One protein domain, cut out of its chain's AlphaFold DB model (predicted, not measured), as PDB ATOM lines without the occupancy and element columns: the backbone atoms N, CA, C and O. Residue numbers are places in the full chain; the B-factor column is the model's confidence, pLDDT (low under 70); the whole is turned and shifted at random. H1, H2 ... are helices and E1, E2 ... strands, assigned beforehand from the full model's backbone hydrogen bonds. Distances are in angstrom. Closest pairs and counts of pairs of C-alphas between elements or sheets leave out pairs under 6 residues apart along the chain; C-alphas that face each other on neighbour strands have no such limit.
ATOM      1  N   PHE A   7      21.689 -30.998  21.964       92.44
ATOM      2  CA  PHE A   7      20.756 -31.244  23.064       92.44
ATOM      3  C   PHE A   7      21.498 -31.748  24.298       92.44
ATOM      4  O   PHE A   7      22.209 -32.756  24.228       92.44
ATOM      5  N   ILE A   8      21.284 -31.073  25.424       93.06
ATOM      6  CA  ILE A   8      21.851 -31.401  26.731       93.06
ATOM      7  C   ILE A   8      20.706 -31.839  27.637       93.06
ATOM      8  O   ILE A   8      19.746 -31.101  27.828       93.06
ATOM      9  N   HIS A   9      20.807 -33.027  28.222       91.44
ATOM     10  CA  HIS A   9      19.842 -33.466  29.228       91.44
ATOM     11  C   HIS A   9      20.251 -32.947  30.596       91.44
ATOM     12  O   HIS A   9      21.399 -33.119  31.012       91.44
ATOM     13  N   ARG A  10      19.308 -32.311  31.288       87.62
ATOM     14  CA  ARG A  10      19.472 -31.869  32.668       87.62
ATOM     15  C   ARG A  10      18.414 -32.515  33.533       87.62
ATOM     16  O   ARG A  10      17.221 -32.269  33.356       87.62
ATOM     17  N   ASP A  11      18.893 -33.263  34.510       85.38
ATOM     18  CA  ASP A  11      18.075 -33.788  35.587       85.38
ATOM     19  C   ASP A  11      18.206 -32.861  36.793       85.38
ATOM     20  O   ASP A  11      19.312 -32.539  37.236       85.38
ATOM     21  N   PHE A  12      17.074 -32.429  37.345       84.31
ATOM     22  CA  PHE A  12      17.079 -31.822  38.669       84.31
ATOM     23  C   PHE A  12      17.202 -32.903  39.749       84.31
ATOM     24  O   PHE A  12      17.018 -34.099  39.505       84.31
ATOM     25  N   SER A  13      17.473 -32.472  40.983       88.81
ATOM     26  CA  SER A  13      17.326 -33.360  42.136       88.81
ATOM     27  C   SER A  13      15.910 -33.954  42.168       88.81
ATOM     28  O   SER A  13      14.946 -33.290  41.789       88.81
ATOM     29  N   ALA A  14      15.757 -35.189  42.654       85.69
ATOM     30  CA  ALA A  14      14.453 -35.858  42.676       85.69
ATOM     31  C   ALA A  14      13.368 -35.048  43.415       85.69
ATOM     32  O   ALA A  14      12.205 -35.068  43.014       85.69
ATOM     33  N   SER A  15      13.740 -34.308  44.466       88.50
ATOM     34  CA  SER A  15      12.837 -33.401  45.187       88.50
ATOM     35  C   SER A  15      12.418 -32.203  44.340       88.50
ATOM     36  O   SER A  15      11.237 -31.875  44.300       88.50
ATOM     37  N   THR A  16      13.360 -31.585  43.629       87.31
ATOM     38  CA  THR A  16      13.098 -30.435  42.755       87.31
ATOM     39  C   THR A  16      12.238 -30.841  41.558       87.31
ATOM     40  O   THR A  16      11.244 -30.182  41.269       87.31
ATOM     41  N   THR A  17      12.552 -31.967  40.908       86.06
ATOM     42  CA  THR A  17      11.734 -32.519  39.817       86.06
ATOM     43  C   THR A  17      10.311 -32.786  40.288       86.06
ATOM     44  O   THR A  17       9.362 -32.410  39.608       86.06
ATOM     45  N   ARG A  18      10.150 -33.400  41.467       87.25
ATOM     46  CA  ARG A  18       8.832 -33.673  42.044       87.25
ATOM     47  C   ARG A  18       8.056 -32.390  42.332       87.25
ATOM     48  O   ARG A  18       6.877 -32.333  42.013       87.25
ATOM     49  N   HIS A  19       8.705 -31.386  42.909       91.06
ATOM     50  CA  HIS A  19       8.072 -30.110  43.224       91.06
ATOM     51  C   HIS A  19       7.580 -29.393  41.958       91.06
ATOM     52  O   HIS A  19       6.392 -29.098  41.846       91.06
ATOM     53  N   TYR A  20       8.441 -29.235  40.945       90.19
ATOM     54  CA  TYR A  20       8.030 -28.661  39.660       90.19
ATOM     55  C   TYR A  20       6.941 -29.488  38.976       90.19
ATOM     56  O   TYR A  20       5.992 -28.929  38.430       90.19
ATOM     57  N   ASN A  21       7.039 -30.818  39.027       90.06
ATOM     58  CA  ASN A  21       6.002 -31.698  38.503       90.06
ATOM     59  C   ASN A  21       4.658 -31.458  39.198       90.06
ATOM     60  O   ASN A  21       3.643 -31.442  38.512       90.06
ATOM     61  N   GLU A  22       4.626 -31.277  40.518       93.50
ATOM     62  CA  GLU A  22       3.398 -31.010  41.273       93.50
ATOM     63  C   GLU A  22       2.771 -29.662  40.876       93.50
ATOM     64  O   GLU A  22       1.565 -29.624  40.624       93.50
ATOM     65  N   ILE A  23       3.577 -28.605  40.721       94.38
ATOM     66  CA  ILE A  23       3.117 -27.272  40.292       94.38
ATOM     67  C   ILE A  23       2.567 -27.307  38.866       94.38
ATOM     68  O   ILE A  23       1.426 -26.909  38.633       94.38
ATOM     69  N   TRP A  24       3.340 -27.829  37.908       93.44
ATOM     70  CA  TRP A  24       2.914 -27.886  36.508       93.44
ATOM     71  C   TRP A  24       1.720 -28.814  36.308       93.44
ATOM     72  O   TRP A  24       0.828 -28.498  35.526       93.44
ATOM     73  N   ASN A  25       1.645 -29.923  37.054       93.00
ATOM     74  CA  ASN A  25       0.454 -30.766  37.076       93.00
ATOM     75  C   ASN A  25      -0.775 -30.009  37.551       93.00
ATOM     76  O   ASN A  25      -1.837 -30.143  36.951       93.00
ATOM     77  N   TRP A  26      -0.658 -29.285  38.662       95.62
ATOM     78  CA  TRP A  26      -1.771 -28.515  39.193       95.62
ATOM     79  C   TRP A  26      -2.216 -27.458  38.179       95.62
ATOM     80  O   TRP A  26      -3.390 -27.427  37.824       95.62
ATOM     81  N   TYR A  27      -1.293 -26.660  37.645       95.50
ATOM     82  CA  TYR A  27      -1.629 -25.588  36.711       95.50
ATOM     83  C   TYR A  27      -2.264 -26.125  35.419       95.50
ATOM     84  O   TYR A  27      -3.398 -25.771  35.097       95.50
ATOM     85  N   LEU A  28      -1.598 -27.057  34.727       93.25
ATOM     86  CA  LEU A  28      -2.074 -27.580  33.443       93.25
ATOM     87  C   LEU A  28      -3.388 -28.352  33.561       93.25
ATOM     88  O   LEU A  28      -4.249 -28.202  32.700       93.25
ATOM     89  N   ASN A  29      -3.589 -29.143  34.622       93.06
ATOM     90  CA  ASN A  29      -4.858 -29.856  34.790       93.06
ATOM     91  C   ASN A  29      -6.026 -28.891  35.006       93.06
ATOM     92  O   ASN A  29      -7.092 -29.110  34.439       93.06
ATOM     93  N   ASN A  30      -5.836 -27.820  35.785       95.00
ATOM     94  CA  ASN A  30      -6.899 -26.836  35.980       95.00
ATOM     95  C   ASN A  30      -7.200 -26.065  34.688       95.00
ATOM     96  O   ASN A  30      -8.371 -25.861  34.385       95.00
ATOM     97  N   LEU A  31      -6.183 -25.722  33.887       93.38
ATOM     98  CA  LEU A  31      -6.402 -25.117  32.568       93.38
ATOM     99  C   LEU A  31      -7.181 -26.044  31.627       93.38
ATOM    100  O   LEU A  31      -8.183 -25.636  31.047       93.38
ATOM    101  N   ILE A  32      -6.761 -27.309  31.510       89.19
ATOM    102  CA  ILE A  32      -7.392 -28.302  30.623       89.19
ATOM    103  C   ILE A  32      -8.843 -28.587  31.035       89.19
ATOM    104  O   ILE A  32      -9.708 -28.787  30.179       89.19
ATOM    105  N   ASN A  33      -9.119 -28.620  32.340       91.88
ATOM    106  CA  ASN A  33     -10.455 -28.887  32.865       91.88
ATOM    107  C   ASN A  33     -11.340 -27.632  32.945       91.88
ATOM    108  O   ASN A  33     -12.535 -27.766  33.209       91.88
ATOM    109  N   GLY A  34     -10.785 -26.437  32.713       92.25
ATOM    110  CA  GLY A  34     -11.489 -25.166  32.898       92.25
ATOM    111  C   GLY A  34     -11.807 -24.849  34.364       92.25
ATOM    112  O   GLY A  34     -12.756 -24.127  34.641       92.25
ATOM    113  N   GLU A  35     -11.043 -25.403  35.309       94.75
ATOM    114  CA  GLU A  35     -11.203 -25.201  36.756       94.75
ATOM    115  C   GLU A  35     -10.388 -23.982  37.225       94.75
ATOM    116  O   GLU A  35      -9.488 -24.077  38.063       94.75
ATOM    117  N   PHE A  36     -10.660 -22.808  36.652       94.56
ATOM    118  CA  PHE A  36      -9.869 -21.598  36.903       94.56
ATOM    119  C   PHE A  36      -9.967 -21.105  38.355       94.56
ATOM    120  O   PHE A  36      -9.014 -20.541  38.894       94.56
ATOM    121  N   GLU A  37     -11.073 -21.392  39.046       93.31
ATOM    122  CA  GLU A  37     -11.247 -21.090  40.467       93.31
ATOM    123  C   GLU A  37     -10.211 -21.807  41.337       93.31
ATOM    124  O   GLU A  37      -9.820 -21.304  42.389       93.31
ATOM    125  N   ASN A  38      -9.734 -22.980  40.920       93.75
ATOM    126  CA  ASN A  38      -8.687 -23.689  41.647       93.75
ATOM    127  C   ASN A  38      -7.322 -23.017  41.470       93.75
ATOM    128  O   ASN A  38      -6.520 -23.047  42.407       93.75
ATOM    129  N   ILE A  39      -7.073 -22.395  40.310       94.56
ATOM    130  CA  ILE A  39      -5.850 -21.622  40.040       94.56
ATOM    131  C   ILE A  39      -5.805 -20.387  40.942       94.56
ATOM    132  O   ILE A  39      -4.781 -20.079  41.549       94.56
ATOM    133  N   THR A  40      -6.944 -19.715  41.096       93.25
ATOM    134  CA  THR A  40      -7.046 -18.455  41.838       93.25
ATOM    135  C   THR A  40      -7.130 -18.658  43.351       93.25
ATOM    136  O   THR A  40      -6.474 -17.940  44.110       93.25
ATOM    137  N   ASN A  41      -7.896 -19.651  43.815       95.25
ATOM    138  CA  ASN A  41      -8.131 -19.872  45.245       95.25
ATOM    139  C   ASN A  41      -6.966 -20.575  45.954       95.25
ATOM    140  O   ASN A  41      -6.769 -20.379  47.160       95.25
ATOM    141  N   ASN A  42      -6.175 -21.383  45.242       95.69
ATOM    142  CA  ASN A  42      -5.042 -22.086  45.835       95.69
ATOM    143  C   ASN A  42      -3.794 -21.193  45.890       95.69
ATOM    144  O   ASN A  42      -2.864 -21.317  45.095       95.69
ATOM    145  N   LYS A  43      -3.769 -20.301  46.884       94.75
ATOM    146  CA  LYS A  43      -2.689 -19.318  47.077       94.75
ATOM    147  C   LYS A  43      -1.297 -19.937  47.206       94.75
ATOM    148  O   LYS A  43      -0.331 -19.294  46.826       94.75
ATOM    149  N   VAL A  44      -1.190 -21.151  47.755       95.31
ATOM    150  CA  VAL A  44       0.104 -21.829  47.930       95.31
ATOM    151  C   VAL A  44       0.694 -22.157  46.564       95.31
ATOM    152  O   VAL A  44       1.749 -21.638  46.221       95.31
ATOM    153  N   PHE A  45      -0.037 -22.918  45.751       94.25
ATOM    154  CA  PHE A  45       0.422 -23.282  44.414       94.25
ATOM    155  C   PHE A  45       0.535 -22.079  43.473       94.25
ATOM    156  O   PHE A  45       1.426 -22.058  42.632       94.25
ATOM    157  N   ARG A  46      -0.313 -21.054  43.627       93.19
ATOM    158  CA  ARG A  46      -0.184 -19.801  42.869       93.19
ATOM    159  C   ARG A  46       1.109 -19.058  43.208       93.19
ATOM    160  O   ARG A  46       1.794 -18.607  42.299       93.19
ATOM    161  N   ASN A  47       1.462 -18.948  44.489       92.44
ATOM    162  CA  ASN A  47       2.721 -18.322  44.898       92.44
ATOM    163  C   ASN A  47       3.928 -19.125  44.405       92.44
ATOM    164  O   ASN A  47       4.865 -18.537  43.878       92.44
ATOM    165  N   GLU A  48       3.878 -20.453  44.514       92.81
ATOM    166  CA  GLU A  48       4.934 -21.323  43.995       92.81
ATOM    167  C   GLU A  48       5.067 -21.190  42.472       92.81
ATOM    168  O   GLU A  48       6.161 -20.947  41.979       92.81
ATOM    169  N   LEU A  49       3.962 -21.249  41.715       91.62
ATOM    170  CA  LEU A  49       3.958 -20.988  40.271       91.62
ATOM    171  C   LEU A  49       4.567 -19.620  39.962       91.62
ATOM    172  O   LEU A  49       5.351 -19.498  39.024       91.62
ATOM    173  N   ASN A  50       4.227 -18.608  40.760       89.25
ATOM    174  CA  ASN A  50       4.768 -17.276  40.590       89.25
ATOM    175  C   ASN A  50       6.290 -17.265  40.745       89.25
ATOM    176  O   ASN A  50       6.954 -16.769  39.843       89.25
ATOM    177  N   GLU A  51       6.826 -17.883  41.796       88.88
ATOM    178  CA  GLU A  51       8.271 -18.034  41.999       88.88
ATOM    179  C   GLU A  51       8.939 -18.808  40.855       88.88
ATOM    180  O   GLU A  51      10.002 -18.406  40.383       88.88
ATOM    181  N   VAL A  52       8.310 -19.878  40.353       86.12
ATOM    182  CA  VAL A  52       8.839 -20.630  39.206       86.12
ATOM    183  C   VAL A  52       8.909 -19.747  37.965       86.12
ATOM    184  O   VAL A  52       9.956 -19.697  37.327       86.12
ATOM    185  N   VAL A  53       7.834 -19.033  37.631       85.88
ATOM    186  CA  VAL A  53       7.776 -18.135  36.465       85.88
ATOM    187  C   VAL A  53       8.745 -16.963  36.613       85.88
ATOM    188  O   VAL A  53       9.376 -16.567  35.643       85.88
ATOM    189  N   ASP A  54       8.899 -16.429  37.821       84.62
ATOM    190  CA  ASP A  54       9.794 -15.304  38.097       84.62
ATOM    191  C   ASP A  54      11.271 -15.735  38.135       84.62
ATOM    192  O   ASP A  54      12.150 -14.914  37.920       84.62
ATOM    193  N   SER A  55      11.560 -17.022  38.361       80.94
ATOM    194  CA  SER A  55      12.919 -17.583  38.260       80.94
ATOM    195  C   SER A  55      13.377 -17.857  36.818       80.94
ATOM    196  O   SER A  55      14.507 -18.290  36.577       80.94
ATOM    197  N   VAL A  56      12.480 -17.686  35.846       72.69
ATOM    198  CA  VAL A  56      12.686 -18.020  34.434       72.69
ATOM    199  C   VAL A  56      13.207 -16.787  33.686       72.69
ATOM    200  O   VAL A  56      12.539 -16.268  32.807       72.69
ATOM    201  N   ASP A  57      14.414 -16.327  34.010       66.25
ATOM    202  CA  ASP A  57      14.989 -15.162  33.322       66.25
ATOM    203  C   ASP A  57      15.242 -15.429  31.819       66.25
ATOM    204  O   ASP A  57      15.726 -16.495  31.427       66.25
ATOM    205  N   GLY A  58      14.935 -14.419  30.995       65.31
ATOM    206  CA  GLY A  58      15.629 -14.088  29.740       65.31
ATOM    207  C   GLY A  58      15.450 -14.954  28.483       65.31
ATOM    208  O   GLY A  58      15.897 -14.523  27.428       65.31
ATOM    209  N   ASP A  59      14.791 -16.114  28.535       71.75
ATOM    210  CA  ASP A  59      14.668 -17.032  27.384       71.75
ATOM    211  C   ASP A  59      13.239 -17.564  27.176       71.75
ATOM    212  O   ASP A  59      12.478 -17.756  28.131       71.75
ATOM    213  N   ILE A  60      12.897 -17.910  25.925       77.94
ATOM    214  CA  ILE A  60      11.726 -18.745  25.632       77.94
ATOM    215  C   ILE A  60      11.925 -20.119  26.274       77.94
ATOM    216  O   ILE A  60      12.845 -20.869  25.928       77.94
ATOM    217  N   LYS A  61      10.991 -20.503  27.147       88.75
ATOM    218  CA  LYS A  61      10.882 -21.877  27.642       88.75
ATOM    219  C   LYS A  61       9.709 -22.573  26.987       88.75
ATOM    220  O   LYS A  61       8.577 -22.107  27.027       88.75
ATOM    221  N   ILE A  62       9.989 -23.722  26.398       91.50
ATOM    222  CA  ILE A  62       8.995 -24.558  25.744       91.50
ATOM    223  C   ILE A  62       8.651 -25.685  26.705       91.50
ATOM    224  O   ILE A  62       9.503 -26.495  27.057       91.50
ATOM    225  N   MET A  63       7.397 -25.747  27.121       94.44
ATOM    226  CA  MET A  63       6.835 -26.845  27.888       94.44
ATOM    227  C   MET A  63       6.079 -27.754  26.927       94.44
ATOM    228  O   MET A  63       5.123 -27.335  26.289       94.44
ATOM    229  N   ILE A  64       6.517 -28.998  26.797       94.06
ATOM    230  CA  ILE A  64       5.961 -29.962  25.852       94.06
ATOM    231  C   ILE A  64       5.238 -31.057  26.625       94.06
ATOM    232  O   ILE A  64       5.856 -31.799  27.393       94.06
ATOM    233  N   THR A  65       3.942 -31.207  26.372       93.88
ATOM    234  CA  THR A  65       3.158 -32.358  26.814       93.88
ATOM    235  C   THR A  65       3.270 -33.459  25.766       93.88
ATOM    236  O   THR A  65       2.769 -33.344  24.645       93.88
ATOM    237  N   VAL A  66       3.931 -34.557  26.124       91.94
ATOM    238  CA  VAL A  66       4.145 -35.701  25.232       91.94
ATOM    239  C   VAL A  66       3.354 -36.899  25.744       91.94
ATOM    240  O   VAL A  66       3.600 -37.336  26.870       91.94
ATOM    241  N   PRO A  67       2.439 -37.490  24.957       91.00
ATOM    242  CA  PRO A  67       1.781 -38.732  25.344       91.00
ATOM    243  C   PRO A  67       2.808 -39.820  25.676       91.00
ATOM    244  O   PRO A  67       3.785 -39.994  24.951       91.00
ATOM    245  N   ASN A  68       2.597 -40.598  26.739       87.75
ATOM    246  CA  ASN A  68       3.599 -41.553  27.233       87.75
ATOM    247  C   ASN A  68       3.971 -42.619  26.191       87.75
ATOM    248  O   ASN A  68       5.103 -43.094  26.168       87.75
ATOM    249  N   PHE A  69       3.040 -42.967  25.298       83.88
ATOM    250  CA  PHE A  69       3.292 -43.885  24.184       83.88
ATOM    251  C   PHE A  69       4.141 -43.265  23.056       83.88
ATOM    252  O   PHE A  69       4.661 -43.998  22.218       83.88
ATOM    253  N   LEU A  70       4.290 -41.935  23.040       82.19
ATOM    254  CA  LEU A  70       5.077 -41.146  22.085       82.19
ATOM    255  C   LEU A  70       6.358 -40.571  22.687       82.19
ATOM    256  O   LEU A  70       7.005 -39.761  22.024       82.19
ATOM    257  N   ASN A  71       6.740 -40.962  23.908       78.69
ATOM    258  CA  ASN A  71       7.960 -40.477  24.552       78.69
ATOM    259  C   ASN A  71       9.218 -41.072  23.882       78.69
ATOM    260  O   ASN A  71       9.901 -41.940  24.424       78.69
ATOM    261  N   ASN A  72       9.467 -40.642  22.645       86.00
ATOM    262  CA  ASN A  72      10.598 -40.984  21.805       86.00
ATOM    263  C   ASN A  72      11.483 -39.742  21.685       86.00
ATOM    264  O   ASN A  72      11.114 -38.744  21.066       86.00
ATOM    265  N   GLU A  73      12.677 -39.828  22.260       88.44
ATOM    266  CA  GLU A  73      13.638 -38.730  22.290       88.44
ATOM    267  C   GLU A  73      14.005 -38.221  20.886       88.44
ATOM    268  O   GLU A  73      14.151 -37.018  20.687       88.44
ATOM    269  N   ALA A  74      14.108 -39.112  19.893       89.88
ATOM    270  CA  ALA A  74      14.442 -38.723  18.525       89.88
ATOM    271  C   ALA A  74      13.345 -37.849  17.897       89.88
ATOM    272  O   ALA A  74      13.656 -36.870  17.223       89.88
ATOM    273  N   LEU A  75      12.074 -38.167  18.167       90.50
ATOM    274  CA  LEU A  75      10.932 -37.379  17.701       90.50
ATOM    275  C   LEU A  75      10.938 -35.977  18.323       90.50
ATOM    276  O   LEU A  75      10.783 -34.985  17.614       90.50
ATOM    277  N   ILE A  76      11.145 -35.897  19.641       91.88
ATOM    278  CA  ILE A  76      11.175 -34.626  20.377       91.88
ATOM    279  C   ILE A  76      12.325 -33.749  19.874       91.88
ATOM    280  O   ILE A  76      12.122 -32.571  19.587       91.88
ATOM    281  N   ARG A  77      13.520 -34.329  19.694       92.25
ATOM    282  CA  ARG A  77      14.681 -33.628  19.125       92.25
ATOM    283  C   ARG A  77      14.397 -33.101  17.722       92.25
ATOM    284  O   ARG A  77      14.788 -31.980  17.416       92.25
ATOM    285  N   GLU A  78      13.720 -33.869  16.875       91.94
ATOM    286  CA  GLU A  78      13.383 -33.434  15.517       91.94
ATOM    287  C   GLU A  78      12.376 -32.271  15.516       91.94
ATOM    288  O   GLU A  78      12.580 -31.282  14.811       91.94
ATOM    289  N   LEU A  79      11.324 -32.358  16.338       92.62
ATOM    290  CA  LEU A  79      10.334 -31.287  16.508       92.62
ATOM    291  C   LEU A  79      10.985 -29.998  17.022       92.62
ATOM    292  O   LEU A  79      10.786 -28.934  16.441       92.62
ATOM    293  N   LEU A  80      11.820 -30.102  18.056       92.06
ATOM    294  CA  LEU A  80      12.540 -28.960  18.618       92.06
ATOM    295  C   LEU A  80      13.571 -28.387  17.649       92.06
ATOM    296  O   LEU A  80      13.685 -27.175  17.525       92.06
ATOM    297  N   THR A  81      14.285 -29.232  16.906       90.94
ATOM    298  CA  THR A  81      15.209 -28.762  15.865       90.94
ATOM    299  C   THR A  81      14.467 -27.919  14.832       90.94
ATOM    300  O   THR A  81      14.945 -26.858  14.448       90.94
ATOM    301  N   LYS A  82      13.272 -28.349  14.409       91.00
ATOM    302  CA  LYS A  82      12.428 -27.565  13.501       91.00
ATOM    303  C   LYS A  82      11.928 -26.268  14.127       91.00
ATOM    304  O   LYS A  82      11.953 -25.259  13.436       91.00
ATOM    305  N   PHE A  83      11.519 -26.292  15.399       90.38
ATOM    306  CA  PHE A  83      11.139 -25.088  16.143       90.38
ATOM    307  C   PHE A  83      12.263 -24.052  16.112       90.38
ATOM    308  O   PHE A  83      12.094 -22.952  15.599       90.38
ATOM    309  N   PHE A  84      13.446 -24.427  16.594       86.38
ATOM    310  CA  PHE A  84      14.539 -23.476  16.747       86.38
ATOM    311  C   PHE A  84      15.161 -23.052  15.413       86.38
ATOM    312  O   PHE A  84      15.600 -21.914  15.287       86.38
ATOM    313  N   ASN A  85      15.148 -23.914  14.392       84.75
ATOM    314  CA  ASN A  85      15.562 -23.518  13.043       84.75
ATOM    315  C   ASN A  85      14.574 -22.545  12.381       84.75
ATOM    316  O   ASN A  85      14.988 -21.787  11.513       84.75
ATOM    317  N   ALA A  86      13.285 -22.592  12.737       82.31
ATOM    318  CA  ALA A  86      12.289 -21.651  12.222       82.31
ATOM    319  C   ALA A  86      12.378 -20.276  12.903       82.31
ATOM    320  O   ALA A  86      12.004 -19.281  12.292       82.31
ATOM    321  N   ASN A  87      12.881 -20.233  14.138       76.19
ATOM    322  CA  ASN A  87      12.915 -19.021  14.959       76.19
ATOM    323  C   ASN A  87      14.269 -18.296  14.945       76.19
ATOM    324  O   ASN A  87      14.359 -17.169  15.420       76.19
ATOM    325  N   GLY A  88      15.331 -18.936  14.454       67.25
ATOM    326  CA  GLY A  88      16.687 -18.405  14.557       67.25
ATOM    327  C   GLY A  88      17.191 -17.701  13.298       67.25
ATOM    328  O   GLY A  88      17.695 -18.373  12.400       67.25
ATOM    329  N   ASP A  89      17.246 -16.366  13.328       51.94
ATOM    330  CA  ASP A  89      18.190 -15.530  12.552       51.94
ATOM    331  C   ASP A  89      19.586 -15.530  13.222       51.94
ATOM    332  O   ASP A  89      20.261 -14.510  13.375       51.94
ATOM    333  N   HIS A  90      20.063 -16.698  13.668       58.12
ATOM    334  CA  HIS A  90      21.385 -16.852  14.290       58.12
ATOM    335  C   HIS A  90      22.506 -16.855  13.237       58.12
ATOM    336  O   HIS A  90      23.360 -17.743  13.212       58.12
ATOM    337  N   GLU A  91      22.501 -15.881  12.327       54.91
ATOM    338  CA  GLU A  91      23.533 -15.750  11.299       54.91
ATOM    339  C   GLU A  91      24.846 -15.161  11.842       54.91
ATOM    340  O   GLU A  91      25.879 -15.310  11.188       54.91
ATOM    341  N   GLN A  92      24.850 -14.527  13.024       57.16
ATOM    342  CA  GLN A  92      26.002 -13.718  13.451       57.16
ATOM    343  C   GLN A  92      26.931 -14.319  14.508       57.16
ATOM    344  O   GLN A  92      28.098 -13.932  14.517       57.16
ATOM    345  N   ASP A  93      26.511 -15.303  15.307       61.41
ATOM    346  CA  ASP A  93      27.405 -15.915  16.297       61.41
ATOM    347  C   ASP A  93      27.765 -17.362  15.952       61.41
ATOM    348  O   ASP A  93      26.931 -18.221  15.660       61.41
ATOM    349  N   ASP A  94      29.063 -17.667  16.014       64.94
ATOM    350  CA  ASP A  94      29.623 -19.003  15.776       64.94
ATOM    351  C   ASP A  94      29.215 -20.028  16.862       64.94
ATOM    352  O   ASP A  94      29.617 -21.194  16.835       64.94
ATOM    353  N   ASN A  95      28.390 -19.599  17.821       68.94
ATOM    354  CA  ASN A  95      27.920 -20.406  18.927       68.94
ATOM    355  C   ASN A  95      26.899 -21.435  18.435       68.94
ATOM    356  O   ASN A  95      25.897 -21.132  17.787       68.94
ATOM    357  N   ARG A  96      27.183 -22.704  18.730       77.69
ATOM    358  CA  ARG A  96      26.232 -23.793  18.517       77.69
ATOM    359  C   ARG A  96      25.044 -23.574  19.444       77.69
ATOM    360  O   ARG A  96      25.241 -23.387  20.638       77.69
ATOM    361  N   LEU A  97      23.833 -23.640  18.898       85.75
ATOM    362  CA  LEU A  97      22.614 -23.588  19.695       85.75
ATOM    363  C   LEU A  97      22.576 -24.798  20.636       85.75
ATOM    364  O   LEU A  97      22.519 -25.942  20.178       85.75
ATOM    365  N   GLU A  98      22.624 -24.543  21.939       88.69
ATOM    366  CA  GLU A  98      22.488 -25.560  22.978       88.69
ATOM    367  C   GLU A  98      21.074 -25.522  23.559       88.69
ATOM    368  O   GLU A  98      20.623 -24.500  24.081       88.69
ATOM    369  N   ILE A  99      20.373 -26.652  23.464       90.25
ATOM    370  CA  ILE A  99      19.016 -26.833  23.979       90.25
ATOM    371  C   ILE A  99      19.095 -27.747  25.196       90.25
ATOM    372  O   ILE A  99      19.461 -28.920  25.083       90.25
ATOM    373  N   CYS A 100      18.721 -27.230  26.360       91.06
ATOM    374  CA  CYS A 100      18.600 -28.017  27.577       91.06
ATOM    375  C   CYS A 100      17.215 -28.666  27.644       91.06
ATOM    376  O   CYS A 100      16.207 -27.965  27.627       91.06
ATOM    377  N   LEU A 101      17.177 -29.995  27.738       92.88
ATOM    378  CA  LEU A 101      15.969 -30.783  27.956       92.88
ATOM    379  C   LEU A 101      15.882 -31.195  29.422       92.88
ATOM    380  O   LEU A 101      16.825 -31.777  29.963       92.88
ATOM    381  N   THR A 102      14.734 -30.948  30.043       91.25
ATOM    382  CA  THR A 102      14.452 -31.381  31.410       91.25
ATOM    383  C   THR A 102      13.123 -32.109  31.470       91.25
ATOM    384  O   THR A 102      12.079 -31.567  31.114       91.25
ATOM    385  N   ASN A 103      13.155 -33.359  31.925       91.31
ATOM    386  CA  ASN A 103      11.963 -34.179  32.069       91.31
ATOM    387  C   ASN A 103      11.361 -33.994  33.467       91.31
ATOM    388  O   ASN A 103      11.976 -34.363  34.467       91.31
ATOM    389  N   PHE A 104      10.146 -33.454  33.535       89.69
ATOM    390  CA  PHE A 104       9.418 -33.312  34.794       89.69
ATOM    391  C   PHE A 104       8.619 -34.565  35.161       89.69
ATOM    392  O   PHE A 104       8.130 -34.668  36.279       89.69
ATOM    393  N   GLY A 105       8.497 -35.544  34.265       89.38
ATOM    394  CA  GLY A 105       7.780 -36.791  34.507       89.38
ATOM    395  C   GLY A 105       6.295 -36.725  34.125       89.38
ATOM    396  O   GLY A 105       5.885 -35.848  33.362       89.38
ATOM    397  N   PRO A 106       5.477 -37.676  34.609       90.62
ATOM    398  CA  PRO A 106       4.109 -37.849  34.139       90.62
ATOM    399  C   PRO A 106       3.174 -36.719  34.595       90.62
ATOM    400  O   PRO A 106       3.227 -36.262  35.744       90.62
ATOM    401  N   LEU A 107       2.263 -36.334  33.702       88.25
ATOM    402  CA  LEU A 107       1.109 -35.487  33.975       88.25
ATOM    403  C   LEU A 107      -0.036 -36.383  34.497       88.25
ATOM    404  O   LEU A 107      -0.564 -37.238  33.775       88.25
ATOM    405  N   LYS A 108      -0.395 -36.232  35.775       87.38
ATOM    406  CA  LYS A 108      -1.401 -37.034  36.487       87.38
ATOM    407  C   LYS A 108      -2.719 -37.061  35.711       87.38
ATOM    408  O   LYS A 108      -3.236 -36.025  35.326       87.38
ATOM    409  N   GLY A 109      -3.260 -38.260  35.493       84.06
ATOM    410  CA  GLY A 109      -4.563 -38.461  34.847       84.06
ATOM    411  C   GLY A 109      -4.581 -38.365  33.316       84.06
ATOM    412  O   GLY A 109      -5.540 -38.831  32.714       84.06
ATOM    413  N   SER A 110      -3.530 -37.846  32.675       84.75
ATOM    414  CA  SER A 110      -3.517 -37.613  31.218       84.75
ATOM    415  C   SER A 110      -2.913 -38.753  30.387       84.75
ATOM    416  O   SER A 110      -3.191 -38.877  29.199       84.75
ATOM    417  N   GLY A 111      -2.053 -39.584  30.991       88.88
ATOM    418  CA  GLY A 111      -1.232 -40.529  30.229       88.88
ATOM    419  C   GLY A 111      -0.134 -39.855  29.394       88.88
ATOM    420  O   GLY A 111       0.404 -40.498  28.492       88.88
ATOM    421  N   SER A 112       0.212 -38.605  29.707       92.19
ATOM    422  CA  SER A 112       1.295 -37.825  29.100       92.19
ATOM    423  C   SER A 112       2.407 -37.522  30.108       92.19
ATOM    424  O   SER A 112       2.240 -37.731  31.309       92.19
ATOM    425  N   SER A 113       3.544 -37.036  29.621       92.38
ATOM    426  CA  SER A 113       4.678 -36.530  30.398       92.38
ATOM    427  C   SER A 113       5.011 -35.102  29.979       92.38
ATOM    428  O   SER A 113       4.742 -34.717  28.843       92.38
ATOM    429  N   ILE A 114       5.600 -34.332  30.892       92.69
ATOM    430  CA  ILE A 114       5.980 -32.937  30.661       92.69
ATOM    431  C   ILE A 114       7.492 -32.857  30.472       92.69
ATOM    432  O   ILE A 114       8.262 -33.320  31.320       92.69
ATOM    433  N   ILE A 115       7.916 -32.242  29.373       93.00
ATOM    434  CA  ILE A 115       9.323 -32.005  29.050       93.00
ATOM    435  C   ILE A 115       9.511 -30.516  28.808       93.00
ATOM    436  O   ILE A 115       8.829 -29.933  27.976       93.00
ATOM    437  N   MET A 116      10.453 -29.907  29.514       92.38
ATOM    438  CA  MET A 116      10.873 -28.537  29.262       92.38
ATOM    439  C   MET A 116      12.061 -28.527  28.310       92.38
ATOM    440  O   MET A 116      13.009 -29.287  28.501       92.38
ATOM    441  N   ALA A 117      12.023 -27.645  27.321       92.06
ATOM    442  CA  ALA A 117      13.152 -27.294  26.478       92.06
ATOM    443  C   ALA A 117      13.444 -25.798  26.630       92.06
ATOM    444  O   ALA A 117      12.536 -24.974  26.527       92.06
ATOM    445  N   ALA A 118      14.700 -25.452  26.882       88.62
ATOM    446  CA  ALA A 118      15.144 -24.068  27.014       88.62
ATOM    447  C   ALA A 118      16.478 -23.866  26.291       88.62
ATOM    448  O   ALA A 118      17.326 -24.766  26.286       88.62
ATOM    449  N   THR A 119      16.667 -22.692  25.695       85.75
ATOM    450  CA  THR A 119      17.967 -22.254  25.181       85.75
ATOM    451  C   THR A 119      18.905 -21.975  26.347       85.75
ATOM    452  O   THR A 119      18.499 -21.521  27.414       85.75
ATOM    453  N   HIS A 120      20.173 -22.346  26.198       67.25
ATOM    454  CA  HIS A 120      21.170 -22.148  27.242       67.25
ATOM    455  C   HIS A 120      21.757 -20.730  27.161       67.25
ATOM    456  O   HIS A 120      22.936 -20.606  26.841       67.25
ATOM    457  N   THR A 121      20.979 -19.661  27.397       53.28
ATOM    458  CA  THR A 121      21.595 -18.320  27.474       53.28
ATOM    459  C   THR A 121      21.916 -17.902  28.903       53.28
ATOM    460  O   THR A 121      23.039 -17.477  29.131       53.28
ATOM    461  N   HIS A 122      21.073 -18.168  29.905       48.38
ATOM    462  CA  HIS A 122      21.455 -18.028  31.320       48.38
ATOM    463  C   HIS A 122      20.496 -18.813  32.231       48.38
ATOM    464  O   HIS A 122      19.370 -18.405  32.471       48.38
ATOM    465  N   ILE A 123      20.939 -19.943  32.791       44.22
ATOM    466  CA  ILE A 123      20.251 -20.569  33.937       44.22
ATOM    467  C   ILE A 123      21.161 -20.345  35.147       44.22
ATOM    468  O   ILE A 123      22.338 -20.703  35.039       44.22
ATOM    469  N   PRO A 124      20.675 -19.779  36.269       42.97
ATOM    470  CA  PRO A 124      21.504 -19.560  37.445       42.97
ATOM    471  C   PRO A 124      22.088 -20.897  37.904       42.97
ATOM    472  O   PRO A 124      21.349 -21.807  38.281       42.97
ATOM    473  N   GLU A 125      23.415 -21.025  37.881       45.19
ATOM    474  CA  GLU A 125      24.116 -22.197  38.428       45.19
ATOM    475  C   GLU A 125      23.854 -22.361  39.941       45.19
ATOM    476  O   GLU A 125      24.015 -23.455  40.475       45.19
ATOM    477  N   VAL A 278       6.831 -17.150  16.780       83.88
ATOM    478  CA  VAL A 278       6.379 -18.295  17.578       83.88
ATOM    479  C   VAL A 278       5.473 -19.171  16.710       83.88
ATOM    480  O   VAL A 278       4.343 -18.783  16.411       83.88
ATOM    481  N   PRO A 279       5.939 -20.354  16.273       86.06
ATOM    482  CA  PRO A 279       5.174 -21.198  15.370       86.06
ATOM    483  C   PRO A 279       3.981 -21.833  16.088       86.06
ATOM    484  O   PRO A 279       4.155 -22.701  16.938       86.06
ATOM    485  N   SER A 280       2.757 -21.505  15.672       87.81
ATOM    486  CA  SER A 280       1.538 -22.121  16.224       87.81
ATOM    487  C   SER A 280       1.491 -23.643  16.041       87.81
ATOM    488  O   SER A 280       0.813 -24.358  16.784       87.81
ATOM    489  N   THR A 281       2.188 -24.177  15.032       89.56
ATOM    490  CA  THR A 281       2.282 -25.615  14.764       89.56
ATOM    491  C   THR A 281       3.594 -25.985  14.078       89.56
ATOM    492  O   THR A 281       3.998 -25.366  13.095       89.56
ATOM    493  N   ILE A 282       4.219 -27.073  14.529       90.50
ATOM    494  CA  ILE A 282       5.383 -27.696  13.886       90.50
ATOM    495  C   ILE A 282       5.068 -29.140  13.562       90.50
ATOM    496  O   ILE A 282       4.533 -29.871  14.390       90.50
ATOM    497  N   THR A 283       5.427 -29.572  12.357       90.12
ATOM    498  CA  THR A 283       5.125 -30.924  11.890       90.12
ATOM    499  C   THR A 283       6.390 -31.709  11.588       90.12
ATOM    500  O   THR A 283       7.371 -31.201  11.029       90.12
ATOM    501  N   THR A 284       6.374 -32.989  11.944       89.62
ATOM    502  CA  THR A 284       7.440 -33.904  11.566       89.62
ATOM    503  C   THR A 284       6.955 -35.291  11.206       89.62
ATOM    504  O   THR A 284       5.924 -35.749  11.685       89.62
ATOM    505  N   HIS A 285       7.703 -35.954  10.331       86.12
ATOM    506  CA  HIS A 285       7.417 -37.309   9.901       86.12
ATOM    507  C   HIS A 285       8.434 -38.250  10.538       86.12
ATOM    508  O   HIS A 285       9.598 -38.275  10.144       86.12
ATOM    509  N   SER A 286       7.985 -39.078  11.478       78.19
ATOM    510  CA  SER A 286       8.866 -40.087  12.056       78.19
ATOM    511  C   SER A 286       9.034 -41.234  11.069       78.19
ATOM    512  O   SER A 286       8.116 -42.027  10.861       78.19
ATOM    513  N   GLY A 287      10.222 -41.359  10.473       69.38
ATOM    514  CA  GLY A 287      10.547 -42.483   9.587       69.38
ATOM    515  C   GLY A 287      10.471 -43.851  10.281       69.38
ATOM    516  O   GLY A 287      10.225 -44.855   9.622       69.38
ATOM    517  N   GLN A 288      10.631 -43.898  11.609       67.81
ATOM    518  CA  GLN A 288      10.508 -45.134  12.392       67.81
ATOM    519  C   GLN A 288       9.056 -45.600  12.537       67.81
ATOM    520  O   GLN A 288       8.801 -46.801  12.556       67.81
ATOM    521  N   LEU A 289       8.117 -44.658  12.662       69.06
ATOM    522  CA  LEU A 289       6.702 -44.950  12.913       69.06
ATOM    523  C   LEU A 289       5.837 -44.790  11.658       69.06
ATOM    524  O   LEU A 289       4.670 -45.160  11.680       69.06
ATOM    525  N   ASN A 290       6.410 -44.264  10.569       80.75
ATOM    526  CA  ASN A 290       5.711 -43.906   9.334       80.75
ATOM    527  C   ASN A 290       4.443 -43.074   9.598       80.75
ATOM    528  O   ASN A 290       3.389 -43.288   9.003       80.75
ATOM    529  N   MET A 291       4.550 -42.173  10.571       85.31
ATOM    530  CA  MET A 291       3.458 -41.370  11.105       85.31
ATOM    531  C   MET A 291       3.882 -39.908  11.146       85.31
ATOM    532  O   MET A 291       5.052 -39.595  11.406       85.31
ATOM    533  N   ARG A 292       2.918 -39.012  10.906       89.81
ATOM    534  CA  ARG A 292       3.124 -37.571  11.034       89.81
ATOM    535  C   ARG A 292       2.682 -37.111  12.418       89.81
ATOM    536  O   ARG A 292       1.584 -37.416  12.872       89.81
ATOM    537  N   TYR A 293       3.567 -36.393  13.089       91.25
ATOM    538  CA  TYR A 293       3.348 -35.815  14.406       91.25
ATOM    539  C   TYR A 293       3.324 -34.302  14.291       91.25
ATOM    540  O   TYR A 293       4.071 -33.725  13.493       91.25
ATOM    541  N   LYS A 294       2.479 -33.668  15.100       91.62
ATOM    542  CA  LYS A 294       2.429 -32.217  15.234       91.62
ATOM    543  C   LYS A 294       2.707 -31.822  16.669       91.62
ATOM    544  O   LYS A 294       2.205 -32.455  17.589       91.62
ATOM    545  N   MET A 295       3.489 -30.771  16.830       92.56
ATOM    546  CA  MET A 295       3.619 -30.018  18.062       92.56
ATOM    547  C   MET A 295       2.753 -28.770  17.885       92.56
ATOM    548  O   MET A 295       3.019 -27.984  16.976       92.56
ATOM    549  N   VAL A 296       1.686 -28.636  18.672       92.56
ATOM    550  CA  VAL A 296       0.679 -27.570  18.535       92.56
ATOM    551  C   VAL A 296       0.732 -26.673  19.759       92.56
ATOM    552  O   VAL A 296       0.656 -27.178  20.876       92.56
ATOM    553  N   LEU A 297       0.886 -25.365  19.553       93.75
ATOM    554  CA  LEU A 297       0.859 -24.389  20.637       93.75
ATOM    555  C   LEU A 297      -0.574 -24.283  21.165       93.75
ATOM    556  O   LEU A 297      -1.500 -24.061  20.381       93.75
ATOM    557  N   ASN A 298      -0.744 -24.461  22.474       93.19
ATOM    558  CA  ASN A 298      -2.057 -24.512  23.118       93.19
ATOM    559  C   ASN A 298      -2.221 -23.454  24.219       93.19
ATOM    560  O   ASN A 298      -3.310 -22.926  24.432       93.19
ATOM    561  N   THR A 299      -1.145 -23.126  24.933       95.00
ATOM    562  CA  THR A 299      -1.173 -22.110  25.993       95.00
ATOM    563  C   THR A 299       0.108 -21.289  25.970       95.00
ATOM    564  O   THR A 299       1.184 -21.815  25.687       95.00
ATOM    565  N   ILE A 300      -0.003 -20.004  26.286       94.56
ATOM    566  CA  ILE A 300       1.124 -19.089  26.462       94.56
ATOM    567  C   ILE A 300       0.969 -18.444  27.835       94.56
ATOM    568  O   ILE A 300      -0.076 -17.873  28.138       94.56
ATOM    569  N   LEU A 301       2.006 -18.531  28.660       94.31
ATOM    570  CA  LEU A 301       2.104 -17.805  29.921       94.31
ATOM    571  C   LEU A 301       3.232 -16.788  29.795       94.31
ATOM    572  O   LEU A 301       4.372 -17.161  29.514       94.31
ATOM    573  N   PHE A 302       2.906 -15.517  29.988       91.94
ATOM    574  CA  PHE A 302       3.851 -14.419  29.819       91.94
ATOM    575  C   PHE A 302       3.554 -13.271  30.784       91.94
ATOM    576  O   PHE A 302       2.518 -13.259  31.455       91.94
ATOM    577  N   LYS A 303       4.484 -12.319  30.868       88.94
ATOM    578  CA  LYS A 303       4.262 -11.025  31.515       88.94
ATOM    579  C   LYS A 303       4.062  -9.952  30.456       88.94
ATOM    580  O   LYS A 303       4.834  -9.895  29.502       88.94
ATOM    581  N   ASP A 304       3.033  -9.133  30.630       88.00
ATOM    582  CA  ASP A 304       2.815  -7.957  29.790       88.00
ATOM    583  C   ASP A 304       3.770  -6.805  30.166       88.00
ATOM    584  O   ASP A 304       4.585  -6.906  31.091       88.00
ATOM    585  N   ASP A 305       3.673  -5.698  29.433       85.88
ATOM    586  CA  ASP A 305       4.448  -4.465  29.619       85.88
ATOM    587  C   ASP A 305       4.348  -3.923  31.055       85.88
ATOM    588  O   ASP A 305       5.298  -3.349  31.594       85.88
ATOM    589  N   GLU A 306       3.197  -4.138  31.696       88.00
ATOM    590  CA  GLU A 306       2.904  -3.734  33.069       88.00
ATOM    591  C   GLU A 306       3.420  -4.742  34.110       88.00
ATOM    592  O   GLU A 306       3.210  -4.556  35.309       88.00
ATOM    593  N   GLN A 307       4.133  -5.786  33.674       85.62
ATOM    594  CA  GLN A 307       4.615  -6.909  34.483       85.62
ATOM    595  C   GLN A 307       3.498  -7.776  35.081       85.62
ATOM    596  O   GLN A 307       3.763  -8.599  35.966       85.62
ATOM    597  N   ASN A 308       2.266  -7.645  34.588       88.12
ATOM    598  CA  ASN A 308       1.163  -8.497  35.003       88.12
ATOM    599  C   ASN A 308       1.245  -9.831  34.267       88.12
ATOM    600  O   ASN A 308       1.516  -9.900  33.066       88.12
ATOM    601  N   LYS A 309       0.981 -10.920  34.988       89.56
ATOM    602  CA  LYS A 309       0.961 -12.256  34.392       89.56
ATOM    603  C   LYS A 309      -0.321 -12.434  33.593       89.56
ATOM    604  O   LYS A 309      -1.420 -12.195  34.093       89.56
ATOM    605  N   ARG A 310      -0.163 -12.894  32.359       93.19
ATOM    606  CA  ARG A 310      -1.246 -13.181  31.429       93.19
ATOM    607  C   ARG A 310      -1.149 -14.621  30.964       93.19
ATOM    608  O   ARG A 310      -0.059 -15.133  30.707       93.19
ATOM    609  N   THR A 311      -2.301 -15.275  30.860       95.50
ATOM    610  CA  THR A 311      -2.402 -16.620  30.286       95.50
ATOM    611  C   THR A 311      -3.253 -16.540  29.030       95.50
ATOM    612  O   THR A 311      -4.442 -16.258  29.123       95.50
ATOM    613  N   ALA A 312      -2.670 -16.804  27.866       95.56
ATOM    614  CA  ALA A 312      -3.427 -16.959  26.631       95.56
ATOM    615  C   ALA A 312      -3.705 -18.443  26.373       95.56
ATOM    616  O   ALA A 312      -2.784 -19.264  26.406       95.56
ATOM    617  N   ILE A 313      -4.963 -18.794  26.111       95.25
ATOM    618  CA  ILE A 313      -5.405 -20.168  25.849       95.25
ATOM    619  C   ILE A 313      -6.039 -20.232  24.467       95.25
ATOM    620  O   ILE A 313      -7.033 -19.553  24.192       95.25
ATOM    621  N   ARG A 314      -5.495 -21.100  23.616       93.31
ATOM    622  CA  ARG A 314      -6.011 -21.321  22.272       93.31
ATOM    623  C   ARG A 314      -7.411 -21.924  22.312       93.31
ATOM    624  O   ARG A 314      -7.652 -22.914  23.006       93.31
ATOM    625  N   GLN A 315      -8.324 -21.366  21.528       91.19
ATOM    626  CA  GLN A 315      -9.619 -21.969  21.245       91.19
ATOM    627  C   GLN A 315      -9.449 -22.930  20.071       91.19
ATOM    628  O   GLN A 315      -9.359 -22.529  18.915       91.19
ATOM    629  N   ASN A 316      -9.317 -24.221  20.374       77.31
ATOM    630  CA  ASN A 316      -9.218 -25.242  19.337       77.31
ATOM    631  C   ASN A 316     -10.613 -25.529  18.768       77.31
ATOM    632  O   ASN A 316     -11.377 -26.276  19.384       77.31
ATOM    633  N   ASP A 317     -10.921 -25.004  17.584       67.44
ATOM    634  CA  ASP A 317     -12.063 -25.497  16.814       67.44
ATOM    635  C   ASP A 317     -11.730 -26.847  16.164       67.44
ATOM    636  O   ASP A 317     -10.595 -27.097  15.748       67.44
ATOM    637  N   GLU A 318     -12.731 -27.726  16.046       61.59
ATOM    638  CA  GLU A 318     -12.589 -29.052  15.414       61.59
ATOM    639  C   GLU A 318     -12.045 -28.971  13.977       61.59
ATOM    640  O   GLU A 318     -11.400 -29.911  13.505       61.59
ATOM    641  N   ASP A 319     -12.246 -27.830  13.316       61.59
ATOM    642  CA  ASP A 319     -11.816 -27.579  11.944       61.59
ATOM    643  C   ASP A 319     -10.337 -27.157  11.848       61.59
ATOM    644  O   ASP A 319      -9.752 -27.203  10.767       61.59
ATOM    645  N   GLY A 320      -9.708 -26.763  12.965       60.72
ATOM    646  CA  GLY A 320      -8.301 -26.344  13.026       60.72
ATOM    647  C   GLY A 320      -7.971 -25.065  12.245       60.72
ATOM    648  O   GLY A 320      -6.798 -24.812  11.968       60.72
ATOM    649  N   ILE A 321      -8.995 -24.298  11.849       57.28
ATOM    650  CA  ILE A 321      -8.873 -23.090  11.017       57.28
ATOM    651  C   ILE A 321      -8.818 -21.816  11.869       57.28
ATOM    652  O   ILE A 321      -8.195 -20.847  11.440       57.28
ATOM    653  N   SER A 322      -9.426 -21.802  13.057       67.56
ATOM    654  CA  SER A 322      -9.321 -20.662  13.966       67.56
ATOM    655  C   SER A 322      -8.010 -20.718  14.752       67.56
ATOM    656  O   SER A 322      -7.574 -21.753  15.273       67.56
ATOM    657  N   ASP A 323      -7.347 -19.571  14.785       79.88
ATOM    658  CA  ASP A 323      -6.225 -19.283  15.674       79.88
ATOM    659  C   ASP A 323      -6.689 -18.201  16.650       79.88
ATOM    660  O   ASP A 323      -6.055 -17.162  16.803       79.88
ATOM    661  N   ASP A 324      -7.871 -18.439  17.224       92.00
ATOM    662  CA  ASP A 324      -8.513 -17.568  18.194       92.00
ATOM    663  C   ASP A 324      -7.979 -17.907  19.586       92.00
ATOM    664  O   ASP A 324      -7.894 -19.075  19.982       92.00
ATOM    665  N   TRP A 325      -7.636 -16.883  20.355       94.81
ATOM    666  CA  TRP A 325      -7.053 -17.025  21.678       94.81
ATOM    667  C   TRP A 325      -7.849 -16.238  22.704       94.81
ATOM    668  O   TRP A 325      -8.173 -15.073  22.498       94.81
ATOM    669  N   LEU A 326      -8.127 -16.872  23.841       95.69
ATOM    670  CA  LEU A 326      -8.672 -16.187  25.007       95.69
ATOM    671  C   LEU A 326      -7.526 -15.751  25.910       95.69
ATOM    672  O   LEU A 326      -6.749 -16.592  26.371       95.69
ATOM    673  N   LEU A 327      -7.439 -14.453  26.175       96.12
ATOM    674  CA  LEU A 327      -6.476 -13.879  27.100       96.12
ATOM    675  C   LEU A 327      -7.109 -13.722  28.483       96.12
ATOM    676  O   LEU A 327      -8.115 -13.033  28.652       96.12
ATOM    677  N   TYR A 328      -6.492 -14.357  29.473       95.69
ATOM    678  CA  TYR A 328      -6.857 -14.277  30.881       95.69
ATOM    679  C   TYR A 328      -5.853 -13.408  31.641       95.69
ATOM    680  O   TYR A 328      -4.643 -13.454  31.390       95.69
ATOM    681  N   ASP A 329      -6.360 -12.640  32.605       93.62
ATOM    682  CA  ASP A 329      -5.537 -11.973  33.611       93.62
ATOM    683  C   ASP A 329      -5.032 -12.958  34.684       93.62
ATOM    684  O   ASP A 329      -5.387 -14.139  34.695       93.62
ATOM    685  N   GLU A 330      -4.184 -12.482  35.601       91.12
ATOM    686  CA  GLU A 330      -3.608 -13.307  36.674       91.12
ATOM    687  C   GLU A 330      -4.681 -13.931  37.593       91.12
ATOM    688  O   GLU A 330      -4.468 -14.976  38.213       91.12
ATOM    689  N   ASP A 331      -5.848 -13.291  37.676       92.25
ATOM    690  CA  ASP A 331      -6.966 -13.707  38.514       92.25
ATOM    691  C   ASP A 331      -8.033 -14.505  37.744       92.25
ATOM    692  O   ASP A 331      -9.072 -14.822  38.323       92.25
ATOM    693  N   PHE A 332      -7.793 -14.843  36.469       92.81
ATOM    694  CA  PHE A 332      -8.722 -15.558  35.586       92.81
ATOM    695  C   PHE A 332     -10.164 -15.031  35.667       92.81
ATOM    696  O   PHE A 332     -11.134 -15.797  35.676       92.81
ATOM    697  N   ARG A 333     -10.330 -13.709  35.775       89.50
ATOM    698  CA  ARG A 333     -11.661 -13.128  35.949       89.50
ATOM    699  C   ARG A 333     -12.410 -13.134  34.623       89.50
ATOM    700  O   ARG A 333     -11.931 -12.636  33.609       89.50
ATOM    701  N   MET A 334     -13.627 -13.671  34.651       88.12
ATOM    702  CA  MET A 334     -14.458 -13.824  33.453       88.12
ATOM    703  C   MET A 334     -14.955 -12.491  32.872       88.12
ATOM    704  O   MET A 334     -15.397 -12.456  31.729       88.12
ATOM    705  N   ASP A 335     -14.927 -11.405  33.650       90.69
ATOM    706  CA  ASP A 335     -15.352 -10.066  33.226       90.69
ATOM    707  C   ASP A 335     -14.290  -9.319  32.406       90.69
ATOM    708  O   ASP A 335     -14.598  -8.273  31.839       90.69
ATOM    709  N   ASN A 336     -13.077  -9.870  32.320       87.38
ATOM    710  CA  ASN A 336     -11.933  -9.277  31.636       87.38
ATOM    711  C   ASN A 336     -11.297 -10.238  30.614       87.38
ATOM    712  O   ASN A 336     -10.096 -10.177  30.363       87.38
ATOM    713  N   ILE A 337     -12.087 -11.175  30.081       92.25
ATOM    714  CA  ILE A 337     -11.625 -12.077  29.023       92.25
ATOM    715  C   ILE A 337     -11.676 -11.340  27.695       92.25
ATOM    716  O   ILE A 337     -12.723 -10.827  27.291       92.25
ATOM    717  N   GLU A 338     -10.552 -11.360  26.998       94.25
ATOM    718  CA  GLU A 338     -10.382 -10.728  25.699       94.25
ATOM    719  C   GLU A 338     -10.068 -11.792  24.640       94.25
ATOM    720  O   GLU A 338      -9.446 -12.817  24.934       94.25
ATOM    721  N   LEU A 339     -10.543 -11.566  23.414       94.62
ATOM    722  CA  LEU A 339     -10.297 -12.433  22.264       94.62
ATOM    723  C   LEU A 339      -9.218 -11.794  21.392       94.62
ATOM    724  O   LEU A 339      -9.379 -10.649  20.977       94.62
ATOM    725  N   PHE A 340      -8.171 -12.551  21.092       94.56
ATOM    726  CA  PHE A 340      -7.036 -12.110  20.286       94.56
ATOM    727  C   PHE A 340      -6.682 -13.138  19.222       94.56
ATOM    728  O   PHE A 340      -7.004 -14.321  19.359       94.56
ATOM    729  N   ASP A 341      -5.973 -12.693  18.190       92.12
ATOM    730  CA  ASP A 341      -5.209 -13.610  17.359       92.12
ATOM    731  C   ASP A 341      -3.830 -13.885  17.994       92.12
ATOM    732  O   ASP A 341      -3.390 -13.232  18.948       92.12
ATOM    733  N   LEU A 342      -3.123 -14.895  17.482       91.31
ATOM    734  CA  LEU A 342      -1.784 -15.208  17.978       91.31
ATOM    735  C   LEU A 342      -0.803 -14.043  17.767       91.31
ATOM    736  O   LEU A 342       0.127 -13.879  18.554       91.31
ATOM    737  N   ARG A 343      -0.975 -13.244  16.710       89.69
ATOM    738  CA  ARG A 343      -0.053 -12.155  16.380       89.69
ATOM    739  C   ARG A 343      -0.126 -11.051  17.427       89.69
ATOM    740  O   ARG A 343       0.922 -10.614  17.890       89.69
ATOM    741  N   ASP A 344      -1.326 -10.667  17.833       91.25
ATOM    742  CA  ASP A 344      -1.569  -9.685  18.879       91.25
ATOM    743  C   ASP A 344      -0.923 -10.146  20.193       91.25
ATOM    744  O   ASP A 344      -0.186  -9.392  20.825       91.25
ATOM    745  N   ILE A 345      -1.081 -11.425  20.560       91.88
ATOM    746  CA  ILE A 345      -0.433 -11.987  21.759       91.88
ATOM    747  C   ILE A 345       1.092 -11.942  21.645       91.88
ATOM    748  O   ILE A 345       1.773 -11.589  22.609       91.88
ATOM    749  N   ILE A 346       1.637 -12.287  20.475       89.38
ATOM    750  CA  ILE A 346       3.076 -12.229  20.198       89.38
ATOM    751  C   ILE A 346       3.597 -10.783  20.325       89.38
ATOM    752  O   ILE A 346       4.705 -10.559  20.818       89.38
ATOM    753  N   GLU A 347       2.805  -9.794  19.911       88.00
ATOM    754  CA  GLU A 347       3.141  -8.378  20.051       88.00
ATOM    755  C   GLU A 347       3.053  -7.898  21.511       88.00
ATOM    756  O   GLU A 347       3.900  -7.106  21.926       88.00
ATOM    757  N   MET A 348       2.114  -8.421  22.309       88.19
ATOM    758  CA  MET A 348       1.990  -8.138  23.750       88.19
ATOM    759  C   MET A 348       3.096  -8.793  24.587       88.19
ATOM    760  O   MET A 348       3.509  -8.260  25.612       88.19
ATOM    761  N   MET A 349       3.621  -9.943  24.160       82.00
ATOM    762  CA  MET A 349       4.740 -10.615  24.832       82.00
ATOM    763  C   MET A 349       6.106 -10.036  24.422       82.00
ATOM    764  O   MET A 349       7.113 -10.737  24.480       82.00
ATOM    765  N   LYS A 350       6.194  -8.781  23.964       73.31
ATOM    766  CA  LYS A 350       7.484  -8.168  23.588       73.31
ATOM    767  C   LYS A 350       8.493  -8.110  24.744       73.31
ATOM    768  O   LYS A 350       9.685  -7.958  24.488       73.31
ATOM    769  N   TYR A 351       8.039  -8.289  25.984       63.38
ATOM    770  CA  TYR A 351       8.843  -8.216  27.200       63.38
ATOM    771  C   TYR A 351       9.196  -9.603  27.773       63.38
ATOM    772  O   TYR A 351       8.676 -10.638  27.353       63.38
ATOM    773  N   GLU A 352      10.178  -9.625  28.677       68.75
ATOM    774  CA  GLU A 352      10.843 -10.836  29.172       68.75
ATOM    775  C   GLU A 352       9.880 -11.823  29.875       68.75
ATOM    776  O   GLU A 352       8.931 -11.407  30.539       68.75
ATOM    777  N   HIS A 353      10.238 -13.120  29.847       69.50
ATOM    778  CA  HIS A 353       9.583 -14.296  30.467       69.50
ATOM    779  C   HIS A 353       8.408 -14.882  29.667       69.50
ATOM    780  O   HIS A 353       7.245 -14.539  29.883       69.50
ATOM    781  N   LYS A 354       8.706 -15.847  28.786       84.62
ATOM    782  CA  LYS A 354       7.702 -16.541  27.962       84.62
ATOM    783  C   LYS A 354       7.773 -18.042  28.196       84.62
ATOM    784  O   LYS A 354       8.811 -18.667  27.960       84.62
ATOM    785  N   ILE A 355       6.658 -18.628  28.615       92.25
ATOM    786  CA  ILE A 355       6.498 -20.076  28.710       92.25
ATOM    787  C   ILE A 355       5.446 -20.509  27.692       92.25
ATOM    788  O   ILE A 355       4.265 -20.184  27.810       92.25
ATOM    789  N   LEU A 356       5.898 -21.239  26.678       94.25
ATOM    790  CA  LEU A 356       5.078 -21.735  25.581       94.25
ATOM    791  C   LEU A 356       4.709 -23.193  25.832       94.25
ATOM    792  O   LEU A 356       5.592 -24.049  25.887       94.25
ATOM    793  N   PHE A 357       3.423 -23.497  25.946       95.31
ATOM    794  CA  PHE A 357       2.937 -24.857  26.152       95.31
ATOM    795  C   PHE A 357       2.490 -25.470  24.831       95.31
ATOM    796  O   PHE A 357       1.543 -25.001  24.193       95.31
ATOM    797  N   TYR A 358       3.167 -26.545  24.445       95.25
ATOM    798  CA  TYR A 358       2.878 -27.317  23.253       95.25
ATOM    799  C   TYR A 358       2.382 -28.714  23.595       95.25
ATOM    800  O   TYR A 358       2.968 -29.409  24.424       95.25
ATOM    801  N   ASP A 359       1.385 -29.174  22.851       93.69
ATOM    802  CA  ASP A 359       0.932 -30.557  22.890       93.69
ATOM    803  C   ASP A 359       1.452 -31.319  21.667       93.69
ATOM    804  O   ASP A 359       1.374 -30.846  20.528       93.69
ATOM    805  N   VAL A 360       1.985 -32.524  21.891       93.31
ATOM    806  CA  VAL A 360       2.371 -33.430  20.803       93.31
ATOM    807  C   VAL A 360       1.201 -34.335  20.454       93.31
ATOM    808  O   VAL A 360       0.809 -35.207  21.231       93.31
ATOM    809  N   ILE A 361       0.682 -34.170  19.242       91.44
ATOM    810  CA  ILE A 361      -0.446 -34.932  18.716       91.44
ATOM    811  C   ILE A 361      -0.035 -35.764  17.498       91.44
ATOM    812  O   ILE A 361       0.826 -35.384  16.700       91.44
ATOM    813  N   LEU A 362      -0.675 -36.922  17.347       89.81
ATOM    814  CA  LEU A 362      -0.594 -37.720  16.130       89.81
ATOM    815  C   LEU A 362      -1.527 -37.102  15.084       89.81
ATOM    816  O   LEU A 362      -2.731 -36.989  15.319       89.81
ATOM    817  N   GLU A 363      -0.994 -36.738  13.921       85.50
ATOM    818  CA  GLU A 363      -1.832 -36.325  12.803       85.50
ATOM    819  C   GLU A 363      -2.533 -37.557  12.236       85.50
ATOM    820  O   GLU A 363      -1.891 -38.507  11.780       85.50
TER     821      GLU A 363
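AT A GLANCE: This is residues 7 to 125 and 278 to 363 of the 476 residues of an uncharacterized protein of Wickerhamomyces ciferrii (strain ATCC 14091 / BCRC 22168 / CBS 111 / JCM 3599 / NBRC 0793 / NRRL Y-1031 F-60-10) (UniProt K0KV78). One strongly twisted sheet of ten strands runs through the middle, curling round the long helix H1 on one side and round H4 on the other. H2 and H3 join H1 in a helical corner, H5 packs over E7 on the face opposite H1, and residues 89 to 96 stick out. The printed part has 205 residues, in the order E1 H1 H2 H3 E2 H4 E3 E4 E5 E6 E7 E8 E9 H5 E10. The mixed class of helices and strands comes with a branched sheet of parallel and antiparallel pairs. It is compact, with a radius of gyration of the C-alphas of 16.7 A and spans of 47 by 44 by 40 A.

HOW THE PARTS SIT: E1, residues 7 to 9, is an edge strand, parallel to E3, residues 98 to 107, with N 8 and O 99 2.8 A apart. H1, residues 14 to 33, is on the sheet; its closest C-alphas to E3 are those of Asn 21 and Phe 104, 5.3 A. With its residues 27 to 30 alone, H1 touches H2, residues 36 to 41, at a steep tilt of 54 degrees, opposite ways; the closest C-alphas are those of Asn 30 and Phe 36, 6.1 A. H3, residues 43 to 54, touches H1 with residues 45 to 49 alone, closest at the C-alphas of Ile 23 and Phe 45, 6.3 A, and only grazes the sheet with residues 50 to 54. E2, residues 60 to 67, has antiparallel E4, residues 112 to 119, on one side, N 62 and O 117 being 2.8 A apart, and parallel E10, residues 354 to 362, on the other, N 63 and O 356 being 2.8 A apart. H4, residues 73 to 87, is closest to E5, residues 281 to 286, at the C-alphas of Leu 79 and Thr 284, 6.3 A. E3 and E4 form a hairpin, with N 102 and O 116 2.8 A apart. E6, residues 291 to 303, has E5 and E7, residues 309 to 315, on one side and E10 on the other; N 284 and O 293, N 300 and O 312, and N 301 and O 355 are each 2.9 A apart. E5, E6, E7, E8, residues 324 to 328, and E9, residues 338 to 341, form a meander, each strand the antiparallel neighbour of the one before; N 313 and O 326, and N 325 and O 340, are 2.8 A apart. H5, residues 342 to 348, lies over E7 at a height over the sheet of 9.0 A and runs along the strands, at 5 degrees to E7 on the local plane. In H1, H2, H3, H4 and H5 every O i to N i+4 pair is within hydrogen-bond range.

IN THESE COORDINATES: E1 begins at C-alpha 7 (20.756, -31.244, 23.064). H1 measures 27.7 A from first to last C-alpha, H4 21.0 A, E3 26.0 A and E10 25.6 A. E6, the longest strand, measures 36.6 A from C-alpha 291 (3.458, -41.370, 11.105). E10 ends at C-alpha 362 (-0.594, -37.720, 16.130).

THE WHOLE: The two C-alphas farthest apart are those of Asp 94 and Asp 335, 49.1 A. Residues 126 to 277 are not printed, and C-alphas 125 and 278 stand 27.7 A apart across the cut. Of the links that are printed whole, no link is long. The mean pLDDT of the printed part is 85.9; residues under 70 include 88 to 95, 120 to 125 and 317 to 322.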